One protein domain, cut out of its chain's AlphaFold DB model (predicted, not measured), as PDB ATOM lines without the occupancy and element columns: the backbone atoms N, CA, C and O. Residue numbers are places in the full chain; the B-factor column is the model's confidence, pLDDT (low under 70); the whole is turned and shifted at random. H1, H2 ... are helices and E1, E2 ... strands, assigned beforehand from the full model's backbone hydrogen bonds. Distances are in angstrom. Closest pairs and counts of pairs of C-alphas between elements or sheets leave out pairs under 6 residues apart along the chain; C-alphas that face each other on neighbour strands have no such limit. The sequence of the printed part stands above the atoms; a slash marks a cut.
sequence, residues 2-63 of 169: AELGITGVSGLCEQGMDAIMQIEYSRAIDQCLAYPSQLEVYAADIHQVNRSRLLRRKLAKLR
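What this domain is: This is residues 2 to 63 of the 169 residues of an uncharacterized protein of Acinetobacter lwoffii (UniProt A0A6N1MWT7). A pair of short parallel strands, E1 and E2, makes a small wall with the long helix H1 packed over it; the short helix H2 follows at the far end of E2, and the last stretch folds back so that residues 61 to 62 pair, parallel, with 42 to 43 of E2. The 62 printed residues run E1, H1, E2, H2, a mixed class with under half of the residues in named elements. The whole is compact, radius of gyration of the C-alphas 10.8 A, yet elongated, spanning 31 by 19 by 16 A.

How they stand to each other: E1, residues 8 to 10, and E2, residues 39 to 43, are parallel neighbours at 14 degrees, with N 10 and O 40 2.8 A apart, within hydrogen-bond range. H1, residues 16 to 30, joins them in a strand-helix-strand unit, two parallel strands with a helix between, whose crossover is right-handed. The closest C-alphas of E1 and H1 are those of Ser 10 and Asp 18, 5.4 A. H2, residues 46 to 51, is apart from E1 and H1. In H1 and H2 every O i to N i+4 pair is within hydrogen-bond range.

Where its parts are: E1 begins at C-alpha 8 (150.411, 85.847, 156.452) and is 6.6 A long. H1 is 21.2 A, E2 13.1 A and H2 8.6 A, ending at C-alpha 51 (155.484, 105.785, 162.135).

The domain as a whole: The C-alphas farthest apart, of Leu 4 and His 47, are 32.4 A apart. The printed part has no cut, no link is long, and no printed residue is under 70 in pLDDT.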
ATOM      1  N   ALA A   2     152.022  80.400 160.800       94.50
ATOM      2  CA  ALA A   2     153.414  80.625 160.399       94.50
ATOM      3  C   ALA A   2     154.247  79.325 160.376       94.50
ATOM      4  O   ALA A   2     154.804  78.976 159.344       94.50
ATOM      5  N   GLU A   3     154.212  78.547 161.460       94.50
ATOM      6  CA  GLU A   3     154.928  77.260 161.577       94.50
ATOM      7  C   GLU A   3     154.467  76.195 160.567       94.50
ATOM      8  O   GLU A   3     155.196  75.267 160.246       94.50
ATOM      9  N   LEU A   4     153.258  76.346 160.017       93.31
ATOM     10  CA  LEU A   4     152.697  75.436 159.012       93.31
ATOM     11  C   LEU A   4     153.103  75.826 157.577       93.31
ATOM     12  O   LEU A   4     152.495  75.353 156.620       93.31
ATOM     13  N   GLY A   5     154.059  76.746 157.409       94.06
ATOM     14  CA  GLY A   5     154.487  77.227 156.091       94.06
ATOM     15  C   GLY A   5     153.518  78.216 155.425       94.06
ATOM     16  O   GLY A   5     153.710  78.590 154.269       94.06
ATOM     17  N   ILE A   6     152.470  78.662 156.126       95.69
ATOM     18  CA  ILE A   6     151.466  79.578 155.565       95.69
ATOM     19  C   ILE A   6     152.044  80.990 155.495       95.69
ATOM     20  O   ILE A   6     152.753  81.422 156.404       95.69
ATOM     21  N   THR A   7     151.729  81.711 154.418       97.00
ATOM     22  CA  THR A   7     152.041  83.138 154.286       97.00
ATOM     23  C   THR A   7     150.935  83.978 154.925       97.00
ATOM     24  O   THR A   7     149.766  83.847 154.565       97.00
ATOM     25  N   GLY A   8     151.295  84.847 155.866       96.94
ATOM     26  CA  GLY A   8     150.411  85.847 156.452       96.94
ATOM     27  C   GLY A   8     150.487  87.158 155.678       96.94
ATOM     28  O   GLY A   8     151.582  87.652 155.411       96.94
ATOM     29  N   VAL A   9     149.329  87.736 155.348       97.44
ATOM     30  CA  VAL A   9     149.227  89.029 154.654       97.44
ATOM     31  C   VAL A   9     148.649  90.089 155.599       97.44
ATOM     32  O   VAL A   9     147.579  89.875 156.163       97.44
ATOM     33  N   SER A  10     149.354  91.208 155.803       94.38
ATOM     34  CA  SER A  10     148.995  92.271 156.765       94.38
ATOM     35  C   SER A  10     148.885  93.651 156.119       94.38
ATOM     36  O   SER A  10     149.596  93.977 155.163       94.38
ATOM     37  N   GLY A  11     148.053  94.505 156.713       94.38
ATOM     38  CA  GLY A  11     147.934  95.922 156.415       94.38
ATOM     39  C   GLY A  11     148.683  96.850 157.380       94.38
ATOM     40  O   GLY A  11     148.352  98.039 157.445       94.38
ATOM     41  N   LEU A  12     149.671  96.373 158.139       93.12
ATOM     42  CA  LEU A  12     150.491  97.225 159.017       93.12
ATOM     43  C   LEU A  12     149.644  98.111 159.964       93.12
ATOM     44  O   LEU A  12     150.011  99.248 160.275       93.12
ATOM     45  N   CYS A  13     148.468  97.633 160.378       91.69
ATOM     46  CA  CYS A  13     147.683  98.282 161.420       91.69
ATOM     47  C   CYS A  13     148.221  97.846 162.787       91.69
ATOM     48  O   CYS A  13     148.367  96.659 163.053       91.69
ATOM     49  N   GLU A  14     148.508  98.804 163.668       89.62
ATOM     50  CA  GLU A  14     149.122  98.545 164.982       89.62
ATOM     51  C   GLU A  14     148.157  97.986 166.030       89.62
ATOM     52  O   GLU A  14     148.539  97.786 167.181       89.62
ATOM     53  N   GLN A  15     146.907  97.734 165.646       88.50
ATOM     54  CA  GLN A  15     145.869  97.225 166.530       88.50
ATOM     55  C   GLN A  15     145.114  96.068 165.873       88.50
ATOM     56  O   GLN A  15     145.063  95.942 164.647       88.50
ATOM     57  N   GLY A  16     144.489  95.237 166.707       90.12
ATOM     58  CA  GLY A  16     143.639  94.137 166.261       90.12
ATOM     59  C   GLY A  16     144.401  93.026 165.534       90.12
ATOM     60  O   GLY A  16     145.550  92.720 165.852       90.12
ATOM     61  N   MET A  17     143.726  92.400 164.566       91.75
ATOM     62  CA  MET A  17     144.203  91.186 163.891       91.75
ATOM     63  C   MET A  17     145.522  91.381 163.133       91.75
ATOM     64  O   MET A  17     146.366  90.492 163.179       91.75
ATOM     65  N   ASP A  18     145.728  92.534 162.490       92.31
ATOM     66  CA  ASP A  18     146.978  92.854 161.783       92.31
ATOM     67  C   ASP A  18     148.177  92.854 162.736       92.31
ATOM     68  O   ASP A  18     149.207  92.246 162.441       92.31
ATOM     69  N   ALA A  19     148.035  93.510 163.892       94.12
ATOM     70  CA  ALA A  19     149.091  93.598 164.890       94.12
ATOM     71  C   ALA A  19     149.401  92.231 165.495       94.12
ATOM     72  O   ALA A  19     150.564  91.839 165.536       94.12
ATOM     73  N   ILE A  20     148.363  91.490 165.905       95.50
ATOM     74  CA  ILE A  20     148.514  90.135 166.448       95.50
ATOM     75  C   ILE A  20     149.230  89.251 165.427       95.50
ATOM     76  O   ILE A  20     150.245  88.642 165.748       95.50
ATOM     77  N   MET A  21     148.760  89.224 164.177       95.56
ATOM     78  CA  MET A  21     149.364  88.393 163.141       95.56
ATOM     79  C   MET A  21     150.821  88.784 162.887       95.56
ATOM     80  O   MET A  21     151.692  87.918 162.902       95.56
ATOM     81  N   GLN A  22     151.121  90.074 162.722       96.06
ATOM     82  CA  GLN A  22     152.480  90.524 162.427       96.06
ATOM     83  C   GLN A  22     153.449  90.296 163.598       96.06
ATOM     84  O   GLN A  22     154.615  89.974 163.357       96.06
ATOM     85  N   ILE A  23     152.986  90.425 164.847       96.44
ATOM     86  CA  ILE A  23     153.769  90.111 166.051       96.44
ATOM     87  C   ILE A  23     154.050  88.610 166.129       96.44
ATOM     88  O   ILE A  23     155.205  88.224 166.291       96.44
ATOM     89  N   GLU A  24     153.036  87.759 165.965       97.25
ATOM     90  CA  GLU A  24     153.204  86.306 166.082       97.25
ATOM     91  C   GLU A  24     154.023  85.719 164.924       97.25
ATOM     92  O   GLU A  24     154.900  84.890 165.153       97.25
ATOM     93  N   TYR A  25     153.837  86.202 163.690       97.62
ATOM     94  CA  TYR A  25     154.719  85.834 162.575       97.62
ATOM     95  C   TYR A  25     156.149  86.317 162.816       97.62
ATOM     96  O   TYR A  25     157.092  85.577 162.558       97.62
ATOM     97  N   SER A  26     156.331  87.530 163.349       96.69
ATOM     98  CA  SER A  26     157.659  88.023 163.723       96.69
ATOM     99  C   SER A  26     158.329  87.117 164.752       96.69
ATOM    100  O   SER A  26     159.475  86.734 164.542       96.69
ATOM    101  N   ARG A  27     157.602  86.717 165.803       97.56
ATOM    102  CA  ARG A  27     158.096  85.804 166.838       97.56
ATOM    103  C   ARG A  27     158.475  84.439 166.261       97.56
ATOM    104  O   ARG A  27     159.563  83.959 166.547       97.56
ATOM    105  N   ALA A  28     157.626  83.852 165.415       97.81
ATOM    106  CA  ALA A  28     157.923  82.581 164.755       97.81
ATOM    107  C   ALA A  28     159.189  82.668 163.882       97.81
ATOM    108  O   ALA A  28     159.988  81.738 163.861       97.81
ATOM    109  N   ILE A  29     159.409  83.801 163.203       97.06
ATOM    110  CA  ILE A  29     160.639  84.034 162.433       97.06
ATOM    111  C   ILE A  29     161.854  84.168 163.361       97.06
ATOM    112  O   ILE A  29     162.895  83.587 163.073       97.06
ATOM    113  N   ASP A  30     161.740  84.909 164.466       97.25
ATOM    114  CA  ASP A  30     162.828  85.065 165.448       97.25
ATOM    115  C   ASP A  30     163.217  83.723 166.102       97.25
ATOM    116  O   ASP A  30     164.369  83.525 166.476       97.25
ATOM    117  N   GLN A  31     162.270  82.786 166.192       97.75
ATOM    118  CA  GLN A  31     162.464  81.424 166.701       97.75
ATOM    119  C   GLN A  31     162.878  80.411 165.620       97.75
ATOM    120  O   GLN A  31     162.957  79.219 165.907       97.75
ATOM    121  N   CYS A  32     163.127  80.854 164.381       97.06
ATOM    122  CA  CYS A  32     163.444  79.987 163.239       97.06
ATOM    123  C   CYS A  32     162.355  78.942 162.907       97.06
ATOM    124  O   CYS A  32     162.648  77.927 162.281       97.06
ATOM    125  N   LEU A  33     161.100  79.197 163.289       96.94
ATOM    126  CA  LEU A  33     159.938  78.354 162.975       96.94
ATOM    127  C   LEU A  33     159.208  78.798 161.694       96.94
ATOM    128  O   LEU A  33     158.310  78.111 161.215       96.94
ATOM    129  N   ALA A  34     159.560  79.963 161.147       97.06
ATOM    130  CA  ALA A  34     159.029  80.492 159.895       97.06
ATOM    131  C   ALA A  34     160.073  81.355 159.173       97.06
ATOM    132  O   ALA A  34     161.016  81.867 159.779       97.06
ATOM    133  N   TYR A  35     159.884  81.573 157.874       96.69
ATOM    134  CA  TYR A  35     160.754  82.427 157.065       96.69
ATOM    135  C   TYR A  35     160.201  83.854 156.937       96.69
ATOM    136  O   TYR A  35     158.984  84.034 156.852       96.69
ATOM    137  N   PRO A  36     161.057  84.891 156.813       95.69
ATOM    138  CA  PRO A  36     160.606  86.252 156.506       95.69
ATOM    139  C   PRO A  36     159.722  86.351 155.255       95.69
ATOM    140  O   PRO A  36     158.832  87.194 155.201       95.69
ATOM    141  N   SER A  37     159.927  85.469 154.272       95.19
ATOM    142  CA  SER A  37     159.115  85.376 153.052       95.19
ATOM    143  C   SER A  37     157.655  84.982 153.303       95.19
ATOM    144  O   SER A  37     156.817  85.224 152.439       95.19
ATOM    145  N   GLN A  38     157.336  84.420 154.471       96.75
ATOM    146  CA  GLN A  38     155.970  84.095 154.884       96.75
ATOM    147  C   GLN A  38     155.229  85.285 155.505       96.75
ATOM    148  O   GLN A  38     154.066  85.141 155.869       96.75
ATOM    149  N   LEU A  39     155.866  86.449 155.658       96.62
ATOM    150  CA  LEU A  39     155.218  87.659 156.151       96.62
ATOM    151  C   LEU A  39     155.163  88.701 155.032       96.62
ATOM    152  O   LEU A  39     156.144  89.376 154.727       96.62
ATOM    153  N   GLU A  40     153.986  88.856 154.436       97.19
ATOM    154  CA  GLU A  40     153.731  89.846 153.399       97.19
ATOM    155  C   GLU A  40     152.964  91.033 153.983       97.19
ATOM    156  O   GLU A  40     151.826  90.915 154.426       97.19
ATOM    157  N   VAL A  41     153.590  92.208 154.004       97.25
ATOM    158  CA  VAL A  41     152.994  93.408 154.598       97.25
ATOM    159  C   VAL A  41     152.825  94.465 153.523       97.25
ATOM    160  O   VAL A  41     153.745  94.721 152.751       97.25
ATOM    161  N   TYR A  42     151.664  95.107 153.491       97.50
ATOM    162  CA  TYR A  42     151.385  96.222 152.596       97.50
ATOM    163  C   TYR A  42     151.203  97.506 153.396       97.50
ATOM    164  O   TYR A  42     150.507  97.506 154.408       97.50
ATOM    165  N   ALA A  43     151.752  98.620 152.922       97.12
ATOM    166  CA  ALA A  43     151.574  99.944 153.514       97.12
ATOM    167  C   ALA A  43     151.027 100.936 152.483       97.12
ATOM    168  O   ALA A  43     151.339 100.861 151.298       97.12
ATOM    169  N   ALA A  44     150.188 101.865 152.929       96.00
ATOM    170  CA  ALA A  44     149.581 102.882 152.080       96.00
ATOM    171  C   ALA A  44     150.625 103.864 151.531       96.00
ATOM    172  O   ALA A  44     150.576 104.225 150.356       96.00
ATOM    173  N   ASP A  45     151.577 104.266 152.374       95.88
ATOM    174  CA  ASP A  45     152.719 105.101 152.017       95.88
ATOM    175  C   ASP A  45     153.866 104.950 153.032       95.88
ATOM    176  O   ASP A  45     153.768 104.236 154.035       95.88
ATOM    177  N   ILE A  46     154.985 105.623 152.748       96.06
ATOM    178  CA  ILE A  46     156.189 105.582 153.581       96.06
ATOM    179  C   ILE A  46     155.966 106.183 154.975       96.06
ATOM    180  O   ILE A  46     156.618 105.765 155.931       96.06
ATOM    181  N   HIS A  47     155.020 107.116 155.137       94.69
ATOM    182  CA  HIS A  47     154.714 107.688 156.448       94.69
ATOM    183  C   HIS A  47     154.105 106.637 157.376       94.69
ATOM    184  O   HIS A  47     154.465 106.596 158.554       94.69
ATOM    185  N   GLN A  48     153.242 105.756 156.853       94.44
ATOM    186  CA  GLN A  48     152.717 104.625 157.624       94.44
ATOM    187  C   GLN A  48     153.845 103.697 158.094       94.44
ATOM    188  O   GLN A  48     153.869 103.305 159.259       94.44
ATOM    189  N   VAL A  49     154.805 103.389 157.216       96.56
ATOM    190  CA  VAL A  49     155.962 102.547 157.559       96.56
ATOM    191  C   VAL A  49     156.826 103.204 158.630       96.56
ATOM    192  O   VAL A  49     157.158 102.569 159.627       96.56
ATOM    193  N   ASN A  50     157.165 104.481 158.459       96.38
ATOM    194  CA  ASN A  50     158.070 105.191 159.361       96.38
ATOM    195  C   ASN A  50     157.484 105.378 160.760       96.38
ATOM    196  O   ASN A  50     158.213 105.295 161.745       96.38
ATOM    197  N   ARG A  51     156.172 105.611 160.852       94.88
ATOM    198  CA  ARG A  51     155.484 105.785 162.135       94.88
ATOM    199  C   ARG A  51     155.173 104.470 162.841       94.88
ATOM    200  O   ARG A  51     154.900 104.508 164.037       94.88
ATOM    201  N   SER A  52     155.177 103.345 162.123       94.75
ATOM    202  CA  SER A  52     154.794 102.074 162.719       94.75
ATOM    203  C   SER A  52     155.818 101.600 163.764       94.75
ATOM    204  O   SER A  52     157.029 101.711 163.583       94.75
ATOM    205  N   ARG A  53     155.332 101.031 164.860       94.62
ATOM    206  CA  ARG A  53     156.073 100.362 165.933       94.62
ATOM    207  C   ARG A  53     156.114  98.851 165.743       94.62
ATOM    208  O   ARG A  53     156.846  98.176 166.460       94.62
ATOM    209  N   LEU A  54     155.369  98.313 164.774       93.69
ATOM    210  CA  LEU A  54     155.359  96.880 164.510       93.69
ATOM    211  C   LEU A  54     156.742  96.396 164.057       93.69
ATOM    212  O   LEU A  54     157.476  97.065 163.311       93.69
ATOM    213  N   LEU A  55     157.088  95.192 164.516       91.12
ATOM    214  CA  LEU A  55     158.280  94.479 164.078       91.12
ATOM    215  C   LEU A  55     158.206  94.227 162.574       91.12
ATOM    216  O   LEU A  55     157.123  94.106 162.000       91.12
ATOM    217  N   ARG A  56     159.370  94.183 161.919       93.12
ATOM    218  CA  ARG A  56     159.485  93.903 160.478       93.12
ATOM    219  C   ARG A  56     158.690  94.854 159.564       93.12
ATOM    220  O   ARG A  56     158.583  94.591 158.374       93.12
ATOM    221  N   ARG A  57     158.234  96.018 160.051       93.94
ATOM    222  CA  ARG A  57     157.577  97.063 159.232       93.94
ATOM    223  C   ARG A  57     158.371  97.481 157.992       93.94
ATOM    224  O   ARG A  57     157.780  97.861 156.994       93.94
ATOM    225  N   LYS A  58     159.705  97.387 158.040       94.06
ATOM    226  CA  LYS A  58     160.592  97.686 156.904       94.06
ATOM    227  C   LYS A  58     160.453  96.685 155.745       94.06
ATOM    228  O   LYS A  58     160.904  96.992 154.652       94.06
ATOM    229  N   LEU A  59     159.825  95.526 155.968       92.69
ATOM    230  CA  LEU A  59     159.454  94.577 154.912       92.69
ATOM    231  C   LEU A  59     158.178  94.997 154.165       92.69
ATOM    232  O   LEU A  59     157.807  94.354 153.185       92.69
ATOM    233  N   ALA A  60     157.480  96.041 154.628       96.31
ATOM    234  CA  ALA A  60     156.235  96.462 154.016       96.31
ATOM    235  C   ALA A  60     156.451  96.969 152.587       96.31
ATOM    236  O   ALA A  60     157.229  97.889 152.333       96.31
ATOM    237  N   LYS A  61     155.687  96.398 151.661       97.19
ATOM    238  CA  LYS A  61     155.565  96.867 150.286       97.19
ATOM    239  C   LYS A  61     154.635  98.075 150.286       97.19
ATOM    240  O   LYS A  61     153.484  97.981 150.718       97.19
ATOM    241  N   LEU A  62     155.119  99.217 149.809       97.44
ATOM    242  CA  LEU A  62     154.251 100.373 149.588       97.44
ATOM    243  C   LEU A  62     153.203 100.034 148.525       97.44
ATOM    244  O   LEU A  62     153.469  99.219 147.643       97.44
ATOM    245  N   ARG A  63     152.026 100.667 148.590       96.19
ATOM    246  CA  ARG A  63     150.999 100.594 147.541       96.19
ATOM    247  C   ARG A  63     151.662 100.760 146.174       96.19
ATOM    248  O   ARG A  63     152.461 101.678 145.995       96.19
TER     249      ARG A  63